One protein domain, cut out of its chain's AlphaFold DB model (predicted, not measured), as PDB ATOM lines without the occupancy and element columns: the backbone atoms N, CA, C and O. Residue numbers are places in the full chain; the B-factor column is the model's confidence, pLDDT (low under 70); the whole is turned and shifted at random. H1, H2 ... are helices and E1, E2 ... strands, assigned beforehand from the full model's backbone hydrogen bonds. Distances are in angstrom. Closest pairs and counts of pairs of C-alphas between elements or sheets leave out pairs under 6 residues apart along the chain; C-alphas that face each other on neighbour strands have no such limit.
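This is residues 295 to 384 of the 529 residues of an uncharacterized protein of Porphyra umbilicalis (UniProt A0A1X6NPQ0). One long helix, H1, forms the backbone of an elongated body; H3 crosses over it at a steep tilt, short H5 packs on it beside H3, and H4 packs on both H3 and H5, away from H1. A small two-stranded hairpin, E1 and E2, lies with E1 by the first residues of H1, while past the last residue of H1 the backbone turns back through short H2, with residues 319 to 324 sticking out. The printed part has 90 residues, with named elements in the order H1, H2, H3, H4, E1, E2, H5, and its class is mostly helix. The sheet E1 - E2 is antiparallel. The whole is compact, with a radius of gyration of the C-alphas of 14.1 A, and spans 48 by 30 by 18 A.

H1, residues 295 to 319, is the hub, touching three helices. With residues 316 to 317 alone it touches H2, residues 323 to 326, only at the corner, Phe 317 and Thr 326 having the closest C-alphas at 4.9 A. With residues 301 to 312 alone it touches H3, residues 332 to 345, at a steep tilt of 55 degrees, opposite ways; the closest C-alphas, of Val 305 and Thr 341, are 5.8 A apart. H3, with residues 338 to 342 alone, touches H4, residues 349 to 357, about perpendicular at 76 degrees, the closest C-alphas being those of Gln 342 and Ala 352, 5.5 A apart. H1 and H4 are apart. E1, residues 359 to 362, and E2, residues 372 to 375, form an antiparallel hairpin, with N 360 and O 374 within hydrogen-bond range at 2.9 A and N 372 and O 362 at 3.0 A. The closest C-alphas of H1 and E1, Asp 295 and Ala 361, are 5.8 A apart. H5, residues 376 to 380, touches H1, with C-alphas of Arg 306 and Leu 380 closest at 5.8 A, and touches H4, with those of Leu 356 and Leu 377 closest at 4.9 A. Every O i to N i+4 pair is within hydrogen-bond range in H1, H3, H4 and H5; H2 is too short for such a pair.

H1 starts at C-alpha 295, (92.273, 115.226, 94.194), and measures 36.2 A to C-alpha 319, (116.994, 141.197, 89.257). H3 measures 19.8 A and H4 12.5 A. H5 ends at C-alpha 380, (107.394, 121.127, 90.853).

The C-alphas farthest apart, of Ser 321 and Gly 368, are 48.1 A apart. The printed part has no cut and no long link; E1 to E2 is a short link. Mean pLDDT of the printed part is 89.8, with residues 295 to 296 and 367 to 368 under 70.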
ATOM      1  N   ASP A 295      91.048 115.480  94.949       55.75
ATOM      2  CA  ASP A 295      92.273 115.226  94.194       55.75
ATOM      3  C   ASP A 295      92.547 116.330  93.157       55.75
ATOM      4  O   ASP A 295      93.690 116.672  92.857       55.75
ATOM      5  N   ILE A 296      91.477 116.960  92.661       60.88
ATOM      6  CA  ILE A 296      91.552 118.160  91.821       60.88
ATOM      7  C   ILE A 296      91.919 119.404  92.655       60.88
ATOM      8  O   ILE A 296      92.487 120.344  92.101       60.88
ATOM      9  N   SER A 297      91.628 119.441  93.962       71.94
ATOM     10  CA  SER A 297      92.026 120.558  94.837       71.94
ATOM     11  C   SER A 297      93.527 120.543  95.119       71.94
ATOM     12  O   SER A 297      94.207 121.526  94.824       71.94
ATOM     13  N   SER A 298      94.072 119.406  95.558       77.00
ATOM     14  CA  SER A 298      95.513 119.279  95.820       77.00
ATOM     15  C   SER A 298      96.354 119.473  94.553       77.00
ATOM     16  O   SER A 298      97.402 120.116  94.591       77.00
ATOM     17  N   TYR A 299      95.872 119.040  93.380       86.56
ATOM     18  CA  TYR A 299      96.556 119.362  92.124       86.56
ATOM     19  C   TYR A 299      96.491 120.859  91.752       86.56
ATOM     20  O   TYR A 299      97.451 121.392  91.193       86.56
ATOM     21  N   LYS A 300      95.411 121.581  92.094       89.94
ATOM     22  CA  LYS A 300      95.352 123.048  91.926       89.94
ATOM     23  C   LYS A 300      96.339 123.772  92.841       89.94
ATOM     24  O   LYS A 300      96.928 124.756  92.409       89.94
ATOM     25  N   GLU A 301      96.549 123.291  94.064       92.12
ATOM     26  CA  GLU A 301      97.589 123.808  94.964       92.12
ATOM     27  C   GLU A 301      98.988 123.604  94.361       92.12
ATOM     28  O   GLU A 301      99.761 124.557  94.289       92.12
ATOM     29  N   VAL A 302      99.274 122.426  93.792       93.81
ATOM     30  CA  VAL A 302     100.521 122.185  93.040       93.81
ATOM     31  C   VAL A 302     100.670 123.127  91.840       93.81
ATOM     32  O   VAL A 302     101.777 123.597  91.583       93.81
ATOM     33  N   GLU A 303      99.604 123.451  91.102       93.81
ATOM     34  CA  GLU A 303      99.672 124.449  90.017       93.81
ATOM     35  C   GLU A 303      99.869 125.888  90.533       93.81
ATOM     36  O   GLU A 303     100.595 126.647  89.888       93.81
ATOM     37  N   ARG A 304      99.309 126.263  91.698       95.69
ATOM     38  CA  ARG A 304      99.587 127.558  92.352       95.69
ATOM     39  C   ARG A 304     101.061 127.682  92.738       95.69
ATOM     40  O   ARG A 304     101.731 128.604  92.277       95.69
ATOM     41  N   VAL A 305     101.595 126.702  93.475       96.44
ATOM     42  CA  VAL A 305     103.022 126.662  93.846       96.44
ATOM     43  C   VAL A 305     103.898 126.671  92.587       96.44
ATOM     44  O   VAL A 305     104.872 127.414  92.513       96.44
ATOM     45  N   ARG A 306     103.523 125.937  91.528       95.75
ATOM     46  CA  ARG A 306     104.259 125.948  90.249       95.75
ATOM     47  C   ARG A 306     104.230 127.310  89.550       95.75
ATOM     48  O   ARG A 306     105.198 127.656  88.869       95.75
ATOM     49  N   ALA A 307     103.135 128.061  89.655       95.56
ATOM     50  CA  ALA A 307     103.056 129.421  89.133       95.56
ATOM     51  C   ALA A 307     103.984 130.359  89.917       95.56
ATOM     52  O   ALA A 307     104.751 131.094  89.293       95.56
ATOM     53  N   ARG A 308     103.999 130.254  91.253       96.12
ATOM     54  CA  ARG A 308     104.898 131.021  92.125       96.12
ATOM     55  C   ARG A 308     106.370 130.721  91.857       96.12
ATOM     56  O   ARG A 308     107.097 131.636  91.509       96.12
ATOM     57  N   VAL A 309     106.764 129.446  91.821       96.88
ATOM     58  CA  VAL A 309     108.134 129.004  91.479       96.88
ATOM     59  C   VAL A 309     108.610 129.563  90.131       96.88
ATOM     60  O   VAL A 309     109.778 129.912  89.975       96.88
ATOM     61  N   ARG A 310     107.721 129.707  89.137       96.19
ATOM     62  CA  ARG A 310     108.055 130.367  87.859       96.19
ATOM     63  C   ARG A 310     108.162 131.887  87.976       96.19
ATOM     64  O   ARG A 310     108.969 132.472  87.255       96.19
ATOM     65  N   ALA A 311     107.359 132.520  88.827       95.75
ATOM     66  CA  ALA A 311     107.467 133.945  89.117       95.75
ATOM     67  C   ALA A 311     108.778 134.252  89.856       95.75
ATOM     68  O   ALA A 311     109.499 135.140  89.420       95.75
ATOM     69  N   SER A 312     109.147 133.457  90.864       95.94
ATOM     70  CA  SER A 312     110.414 133.548  91.596       95.94
ATOM     71  C   SER A 312     111.623 133.346  90.677       95.94
ATOM     72  O   SER A 312     112.487 134.213  90.624       95.94
ATOM     73  N   LEU A 313     111.644 132.285  89.853       95.88
ATOM     74  CA  LEU A 313     112.686 132.092  88.827       95.88
ATOM     75  C   LEU A 313     112.795 133.287  87.863       95.88
ATOM     76  O   LEU A 313     113.894 133.701  87.505       95.88
ATOM     77  N   SER A 314     111.658 133.852  87.445       96.12
ATOM     78  CA  SER A 314     111.637 135.028  86.566       96.12
ATOM     79  C   SER A 314     112.147 136.278  87.282       96.12
ATOM     80  O   SER A 314     112.920 137.027  86.695       96.12
ATOM     81  N   HIS A 315     111.769 136.480  88.544       95.12
ATOM     82  CA  HIS A 315     112.224 137.591  89.369       95.12
ATOM     83  C   HIS A 315     113.738 137.529  89.586       95.12
ATOM     84  O   HIS A 315     114.418 138.489  89.252       95.12
ATOM     85  N   THR A 316     114.285 136.403  90.055       94.56
ATOM     86  CA  THR A 316     115.732 136.261  90.292       94.56
ATOM     87  C   THR A 316     116.540 136.500  89.015       94.56
ATOM     88  O   THR A 316     117.472 137.302  89.042       94.56
ATOM     89  N   PHE A 317     116.126 135.920  87.879       95.06
ATOM     90  CA  PHE A 317     116.720 136.215  86.568       95.06
ATOM     91  C   PHE A 317     116.612 137.718  86.242       95.06
ATOM     92  O   PHE A 317     117.600 138.365  85.936       95.06
ATOM     93  N   ALA A 318     115.431 138.327  86.382       93.88
ATOM     94  CA  ALA A 318     115.233 139.757  86.132       93.88
ATOM     95  C   ALA A 318     116.082 140.690  87.019       93.88
ATOM     96  O   ALA A 318     116.429 141.790  86.574       93.88
ATOM     97  N   THR A 319     116.385 140.301  88.263       92.19
ATOM     98  CA  THR A 319     116.994 141.197  89.257       92.19
ATOM     99  C   THR A 319     118.471 140.950  89.542       92.19
ATOM    100  O   THR A 319     119.129 141.927  89.891       92.19
ATOM    101  N   THR A 320     119.021 139.739  89.385       92.56
ATOM    102  CA  THR A 320     120.388 139.433  89.861       92.56
ATOM    103  C   THR A 320     121.485 140.307  89.238       92.56
ATOM    104  O   THR A 320     121.549 140.487  88.020       92.56
ATOM    105  N   SER A 321     122.361 140.863  90.074       87.75
ATOM    106  CA  SER A 321     123.621 141.495  89.659       87.75
ATOM    107  C   SER A 321     124.736 140.484  89.399       87.75
ATOM    108  O   SER A 321     125.681 140.818  88.687       87.75
ATOM    109  N   ASP A 322     124.601 139.274  89.948       87.06
ATOM    110  CA  ASP A 322     125.686 138.319  90.150       87.06
ATOM    111  C   ASP A 322     125.432 137.074  89.287       87.06
ATOM    112  O   ASP A 322     124.312 136.549  89.216       87.06
ATOM    113  N   SER A 323     126.467 136.613  88.580       86.50
ATOM    114  CA  SER A 323     126.312 135.613  87.517       86.50
ATOM    115  C   SER A 323     125.822 134.244  88.012       86.50
ATOM    116  O   SER A 323     124.986 133.640  87.335       86.50
ATOM    117  N   SER A 324     126.244 133.802  89.204       85.38
ATOM    118  CA  SER A 324     125.837 132.531  89.841       85.38
ATOM    119  C   SER A 324     124.324 132.365  89.979       85.38
ATOM    120  O   SER A 324     123.788 131.275  89.796       85.38
ATOM    121  N   ASP A 325     123.625 133.458  90.267       86.56
ATOM    122  CA  ASP A 325     122.224 133.435  90.691       86.56
ATOM    123  C   ASP A 325     121.262 133.526  89.491       86.56
ATOM    124  O   ASP A 325     120.044 133.412  89.639       86.56
ATOM    125  N   THR A 326     121.805 133.694  88.278       88.38
ATOM    126  CA  THR A 326     121.045 133.860  87.027       88.38
ATOM    127  C   THR A 326     120.131 132.665  86.752       88.38
ATOM    128  O   THR A 326     118.995 132.841  86.310       88.38
ATOM    129  N   VAL A 327     120.583 131.442  87.051       88.06
ATOM    130  CA  VAL A 327     119.711 130.264  87.128       88.06
ATOM    131  C   VAL A 327     120.163 129.403  88.309       88.06
ATOM    132  O   VAL A 327     121.293 128.929  88.278       88.06
ATOM    133  N   PRO A 328     119.306 129.131  89.315       89.56
ATOM    134  CA  PRO A 328     119.706 128.323  90.464       89.56
ATOM    135  C   PRO A 328     120.088 126.902  90.036       89.56
ATOM    136  O   PRO A 328     119.554 126.376  89.050       89.56
ATOM    137  N   ASP A 329     120.972 126.277  90.808       88.94
ATOM    138  CA  ASP A 329     121.522 124.937  90.586       88.94
ATOM    139  C   ASP A 329     120.504 123.801  90.879       88.94
ATOM    140  O   ASP A 329     119.307 123.915  90.577       88.94
ATOM    141  N   ALA A 330     120.963 122.643  91.359       87.88
ATOM    142  CA  ALA A 330     120.095 121.531  91.735       87.88
ATOM    143  C   ALA A 330     119.416 121.723  93.102       87.88
ATOM    144  O   ALA A 330     118.267 121.301  93.252       87.88
ATOM    145  N   ASP A 331     120.091 122.364  94.056       90.94
ATOM    146  CA  ASP A 331     119.743 122.354  95.478       90.94
ATOM    147  C   ASP A 331     119.202 123.713  95.930       90.94
ATOM    148  O   ASP A 331     118.096 123.755  96.464       90.94
ATOM    149  N   ALA A 332     119.802 124.832  95.504       91.88
ATOM    150  CA  ALA A 332     119.180 126.156  95.620       91.88
ATOM    151  C   ALA A 332     117.803 126.208  94.920       91.88
ATOM    152  O   ALA A 332     116.908 126.963  95.304       91.88
ATOM    153  N   TYR A 333     117.586 125.363  93.902       93.81
ATOM    154  CA  TYR A 333     116.275 125.205  93.271       93.81
ATOM    155  C   TYR A 333     115.286 124.341  94.084       93.81
ATOM    156  O   TYR A 333     114.075 124.531  93.962       93.81
ATOM    157  N   ARG A 334     115.761 123.419  94.933       94.31
ATOM    158  CA  ARG A 334     114.914 122.714  95.915       94.31
ATOM    159  C   ARG A 334     114.516 123.645  97.046       94.31
ATOM    160  O   ARG A 334     113.337 123.683  97.384       94.31
ATOM    161  N   ASP A 335     115.460 124.432  97.545       95.19
ATOM    162  CA  ASP A 335     115.235 125.398  98.619       95.19
ATOM    163  C   ASP A 335     114.238 126.478  98.174       95.19
ATOM    164  O   ASP A 335     113.284 126.779  98.889       95.19
ATOM    165  N   LEU A 336     114.358 126.965  96.931       95.50
ATOM    166  CA  LEU A 336     113.363 127.845  96.309       95.50
ATOM    167  C   LEU A 336     111.977 127.185  96.223       95.50
ATOM    168  O   LEU A 336     110.979 127.839  96.519       95.50
ATOM    169  N   ILE A 337     111.884 125.895  95.869       97.06
ATOM    170  CA  ILE A 337     110.605 125.159  95.887       97.06
ATOM    171  C   ILE A 337     110.047 125.043  97.317       97.06
ATOM    172  O   ILE A 337     108.841 125.208  97.495       97.06
ATOM    173  N   GLN A 338     110.881 124.774  98.324       96.31
ATOM    174  CA  GLN A 338     110.471 124.670  99.730       96.31
ATOM    175  C   GLN A 338     109.939 126.016 100.246       96.31
ATOM    176  O   GLN A 338     108.807 126.080 100.729       96.31
ATOM    177  N   LEU A 339     110.678 127.106 100.019       96.75
ATOM    178  CA  LEU A 339     110.295 128.471 100.387       96.75
ATOM    179  C   LEU A 339     109.020 128.950  99.668       96.75
ATOM    180  O   LEU A 339     108.118 129.507 100.301       96.75
ATOM    181  N   ASP A 340     108.889 128.706  98.359       97.00
ATOM    182  CA  ASP A 340     107.664 129.050  97.624       97.00
ATOM    183  C   ASP A 340     106.464 128.194  98.046       97.00
ATOM    184  O   ASP A 340     105.335 128.682  98.011       97.00
ATOM    185  N   THR A 341     106.680 126.951  98.489       96.88
ATOM    186  CA  THR A 341     105.611 126.098  99.031       96.88
ATOM    187  C   THR A 341     105.108 126.637 100.371       96.88
ATOM    188  O   THR A 341     103.903 126.847 100.516       96.88
ATOM    189  N   GLN A 342     106.016 126.939 101.310       96.81
ATOM    190  CA  GLN A 342     105.686 127.596 102.585       96.81
ATOM    191  C   GLN A 342     104.876 128.881 102.345       96.81
ATOM    192  O   GLN A 342     103.819 129.085 102.944       96.81
ATOM    193  N   THR A 343     105.330 129.724 101.408       95.94
ATOM    194  CA  THR A 343     104.754 131.060 101.189       95.94
ATOM    195  C   THR A 343     103.443 131.053 100.382       95.94
ATOM    196  O   THR A 343     102.592 131.906 100.610       95.94
ATOM    197  N   GLU A 344     103.234 130.117  99.446       96.31
ATOM    198  CA  GLU A 344     101.985 130.019  98.656       96.31
ATOM    199  C   GLU A 344     100.838 129.339  99.414       96.31
ATOM    200  O   GLU A 344      99.656 129.595  99.156       96.31
ATOM    201  N   LEU A 345     101.183 128.410 100.307       93.94
ATOM    202  CA  LEU A 345     100.219 127.643 101.093       93.94
ATOM    203  C   LEU A 345     100.031 128.220 102.505       93.94
ATOM    204  O   LEU A 345      99.057 127.866 103.163       93.94
ATOM    205  N   ASN A 346     100.904 129.144 102.928       95.31
ATOM    206  CA  ASN A 346     100.953 129.738 104.267       95.31
ATOM    207  C   ASN A 346     101.054 128.650 105.356       95.31
ATOM    208  O   ASN A 346     100.203 128.537 106.242       95.31
ATOM    209  N   ILE A 347     102.102 127.834 105.243       94.94
ATOM    210  CA  ILE A 347     102.419 126.707 106.132       94.94
ATOM    211  C   ILE A 347     103.871 126.794 106.613       94.94
ATOM    212  O   ILE A 347     104.710 127.431 105.978       94.94
ATOM    213  N   ASP A 348     104.149 126.153 107.744       96.06
ATOM    214  CA  ASP A 348     105.487 125.977 108.307       96.06
ATOM    215  C   ASP A 348     106.389 125.062 107.457       96.06
ATOM    216  O   ASP A 348     105.948 124.396 106.518       96.06
ATOM    217  N   GLU A 349     107.682 125.054 107.787       93.81
ATOM    218  CA  GLU A 349     108.718 124.341 107.039       93.81
ATOM    219  C   GLU A 349     108.555 122.817 107.058       93.81
ATOM    220  O   GLU A 349     108.607 122.194 105.995       93.81
ATOM    221  N   ASP A 350     108.292 122.227 108.227       94.19
ATOM    222  CA  ASP A 350     108.089 120.782 108.369       94.19
ATOM    223  C   ASP A 350     106.850 120.331 107.571       94.19
ATOM    224  O   ASP A 350     106.921 119.400 106.761       94.19
ATOM    225  N   THR A 351     105.730 121.053 107.702       93.31
ATOM    226  CA  THR A 351     104.498 120.780 106.945       93.31
ATOM    227  C   THR A 351     104.684 120.991 105.436       93.31
ATOM    228  O   THR A 351     104.119 120.241 104.636       93.31
ATOM    229  N   ALA A 352     105.498 121.965 105.010       94.06
ATOM    230  CA  ALA A 352     105.851 122.143 103.601       94.06
ATOM    231  C   ALA A 352     106.680 120.970 103.060       94.06
ATOM    232  O   ALA A 352     106.439 120.528 101.933       94.06
ATOM    233  N   HIS A 353     107.613 120.434 103.850       94.50
ATOM    234  CA  HIS A 353     108.394 119.257 103.474       94.50
ATOM    235  C   HIS A 353     107.502 118.016 103.317       94.50
ATOM    236  O   HIS A 353     107.548 117.346 102.281       94.50
ATOM    237  N   ASP A 354     106.629 117.745 104.292       94.06
ATOM    238  CA  ASP A 354     105.684 116.623 104.235       94.06
ATOM    239  C   ASP A 354     104.712 116.751 103.048       94.06
ATOM    240  O   ASP A 354     104.503 115.784 102.306       94.06
ATOM    241  N   TRP A 355     104.179 117.951 102.784       94.69
ATOM    242  CA  TRP A 355     103.332 118.213 101.612       94.69
ATOM    243  C   TRP A 355     104.090 118.007 100.289       94.69
ATOM    244  O   TRP A 355     103.545 117.432  99.343       94.69
ATOM    245  N   LEU A 356     105.369 118.393 100.216       94.50
ATOM    246  CA  LEU A 356     106.218 118.167  99.040       94.50
ATOM    247  C   LEU A 356     106.481 116.676  98.770       94.50
ATOM    248  O   LEU A 356     106.592 116.268  97.604       94.50
ATOM    249  N   MET A 357     106.552 115.860  99.826       94.06
ATOM    250  CA  MET A 357     106.729 114.408  99.739       94.06
ATOM    251  C   MET A 357     105.417 113.638  99.528       94.06
ATOM    252  O   MET A 357     105.457 112.505  99.033       94.06
ATOM    253  N   ALA A 358     104.265 114.243  99.832       90.00
ATOM    254  CA  ALA A 358     102.945 113.659  99.623       90.00
ATOM    255  C   ALA A 358     102.634 113.404  98.134       90.00
ATOM    256  O   ALA A 358     103.041 114.143  97.233       90.00
ATOM    257  N   ASN A 359     101.881 112.331  97.864       89.06
ATOM    258  CA  ASN A 359     101.436 111.983  96.514       89.06
ATOM    259  C   ASN A 359     100.200 112.796  96.116       89.06
ATOM    260  O   ASN A 359      99.180 112.755  96.798       89.06
ATOM    261  N   VAL A 360     100.265 113.442  94.953       87.75
ATOM    262  CA  VAL A 360      99.153 114.172  94.338       87.75
ATOM    263  C   VAL A 360      98.734 113.462  93.050       87.75
ATOM    264  O   VAL A 360      99.574 112.947  92.307       87.75
ATOM    265  N   ALA A 361      97.431 113.420  92.773       86.31
ATOM    266  CA  ALA A 361      96.899 112.872  91.530       86.31
ATOM    267  C   ALA A 361      97.136 113.855  90.374       86.31
ATOM    268  O   ALA A 361      96.443 114.860  90.237       86.31
ATOM    269  N   VAL A 362      98.121 113.570  89.521       84.31
ATOM    270  CA  VAL A 362      98.384 114.368  88.320       84.31
ATOM    271  C   VAL A 362      97.363 113.992  87.236       84.31
ATOM    272  O   VAL A 362      97.302 112.813  86.863       84.31
ATOM    273  N   PRO A 363      96.580 114.951  86.699       80.94
ATOM    274  CA  PRO A 363      95.616 114.677  85.642       80.94
ATOM    275  C   PRO A 363      96.260 114.060  84.389       80.94
ATOM    276  O   PRO A 363      97.393 114.405  84.030       80.94
ATOM    277  N   PRO A 364      95.548 113.160  83.690       79.56
ATOM    278  CA  PRO A 364      96.057 112.517  82.486       79.56
ATOM    279  C   PRO A 364      96.288 113.530  81.356       79.56
ATOM    280  O   PRO A 364      95.480 114.422  81.116       79.56
ATOM    281  N   ARG A 365      97.365 113.344  80.580       75.31
ATOM    282  CA  ARG A 365      97.665 114.161  79.380       75.31
ATOM    283  C   ARG A 365      96.805 113.828  78.149       75.31
ATOM    284  O   ARG A 365      97.016 114.410  77.089       75.31
ATOM    285  N   ARG A 366      95.914 112.843  78.255       78.56
ATOM    286  CA  ARG A 366      95.050 112.348  77.179       78.56
ATOM    287  C   ARG A 366      93.738 111.867  77.781       78.56
ATOM    288  O   ARG A 366      93.762 111.108  78.749       78.56
ATOM    289  N   ASP A 367      92.629 112.239  77.157       68.31
ATOM    290  CA  ASP A 367      91.293 111.815  77.574       68.31
ATOM    291  C   ASP A 367      91.181 110.284  77.647       68.31
ATOM    292  O   ASP A 367      91.628 109.560  76.750       68.31
ATOM    293  N   GLY A 368      90.602 109.790  78.744       67.88
ATOM    294  CA  GLY A 368      90.414 108.361  79.006       67.88
ATOM    295  C   GLY A 368      91.624 107.605  79.574       67.88
ATOM    296  O   GLY A 368      91.497 106.416  79.850       67.88
ATOM    297  N   ALA A 369      92.781 108.246  79.782       75.81
ATOM    298  CA  ALA A 369      93.868 107.654  80.571       75.81
ATOM    299  C   ALA A 369      93.644 107.875  82.089       75.81
ATOM    300  O   ALA A 369      93.028 108.872  82.467       75.81
ATOM    301  N   PRO A 370      94.137 106.989  82.976       74.94
ATOM    302  CA  PRO A 370      94.054 107.200  84.422       74.94
ATOM    303  C   PRO A 370      94.959 108.354  84.881       74.94
ATOM    304  O   PRO A 370      96.014 108.603  84.294       74.94
ATOM    305  N   ALA A 371      94.567 109.032  85.963       80.56
ATOM    306  CA  ALA A 371      95.433 109.987  86.654       80.56
ATOM    307  C   ALA A 371      96.637 109.265  87.286       80.56
ATOM    308  O   ALA A 371      96.510 108.145  87.785       80.56
ATOM    309  N   THR A 372      97.807 109.902  87.282       84.94
ATOM    310  CA  THR A 372      99.034 109.318  87.841       84.94
ATOM    311  C   THR A 372      99.350 109.942  89.192       84.94
ATOM    312  O   THR A 372      99.667 111.131  89.256       84.94
ATOM    313  N   LEU A 373      99.318 109.148  90.265       87.06
ATOM    314  CA  LEU A 373      99.840 109.571  91.567       87.06
ATOM    315  C   LEU A 373     101.347 109.845  91.454       87.06
ATOM    316  O   LEU A 373     102.097 109.047  90.891       87.06
ATOM    317  N   THR A 374     101.800 111.001  91.930       89.06
ATOM    318  CA  THR A 374     103.211 111.419  91.900       89.06
ATOM    319  C   THR A 374     103.458 112.442  93.008       89.06
ATOM    320  O   THR A 374     102.587 113.266  93.276       89.06
ATOM    321  N   ARG A 375     104.639 112.422  93.641       91.75
ATOM    322  CA  ARG A 375     104.994 113.403  94.683       91.75
ATOM    323  C   ARG A 375     104.916 114.840  94.167       91.75
ATOM    324  O   ARG A 375     105.415 115.103  93.067       91.75
ATOM    325  N   ALA A 376     104.384 115.764  94.966       92.25
ATOM    326  CA  ALA A 376     104.285 117.180  94.601       92.25
ATOM    327  C   ALA A 376     105.646 117.763  94.163       92.25
ATOM    328  O   ALA A 376     105.744 118.381  93.098       92.25
ATOM    329  N   LEU A 377     106.730 117.442  94.881       93.38
ATOM    330  CA  LEU A 377     108.100 117.842  94.536       93.38
ATOM    331  C   LEU A 377     108.532 117.416  93.117       93.38
ATOM    332  O   LEU A 377     109.109 118.211  92.381       93.38
ATOM    333  N   LEU A 378     108.212 116.192  92.678       91.81
ATOM    334  CA  LEU A 378     108.561 115.698  91.331       91.81
ATOM    335  C   LEU A 378     107.769 116.396  90.213       91.81
ATOM    336  O   LEU A 378     108.184 116.395  89.050       91.81
ATOM    337  N   VAL A 379     106.622 116.984  90.555       91.50
ATOM    338  CA  VAL A 379     105.822 117.813  89.651       91.50
ATOM    339  C   VAL A 379     106.376 119.242  89.598       91.50
ATOM    340  O   VAL A 379     106.421 119.833  88.516       91.50
ATOM    341  N   LEU A 380     106.836 119.777  90.732       94.75
ATOM    342  CA  LEU A 380     107.394 121.127  90.853       94.75
ATOM    343  C   LEU A 380     108.806 121.253  90.270       94.75
ATOM    344  O   LEU A 380     109.058 122.222  89.562       94.75
ATOM    345  N   LEU A 381     109.670 120.241  90.416       92.94
ATOM    346  CA  LEU A 381     111.013 120.200  89.806       92.94
ATOM    347  C   LEU A 381     111.004 120.360  88.271       92.94
ATOM    348  O   LEU A 381     111.998 120.765  87.671       92.94
ATOM    349  N   ARG A 382     109.874 120.084  87.608       91.00
ATOM    350  CA  ARG A 382     109.695 120.299  86.159       91.00
ATOM    351  C   ARG A 382     109.455 121.770  85.792       91.00
ATOM    352  O   ARG A 382     109.463 122.105  84.606       91.00
ATOM    353  N   ALA A 383     109.217 122.655  86.763       93.06
ATOM    354  CA  ALA A 383     108.899 124.055  86.501       93.06
ATOM    355  C   ALA A 383     110.088 124.808  85.887       93.06
ATOM    356  O   ALA A 383     109.864 125.513  84.904       93.06
ATOM    357  N   LYS A 384     111.325 124.581  86.367       92.12
ATOM    358  CA  LYS A 384     112.558 125.153  85.789       92.12
ATOM    359  C   LYS A 384     112.737 124.748  84.325       92.12
ATOM    360  O   LYS A 384     112.848 125.624  83.473       92.12
TER     361      LYS A 384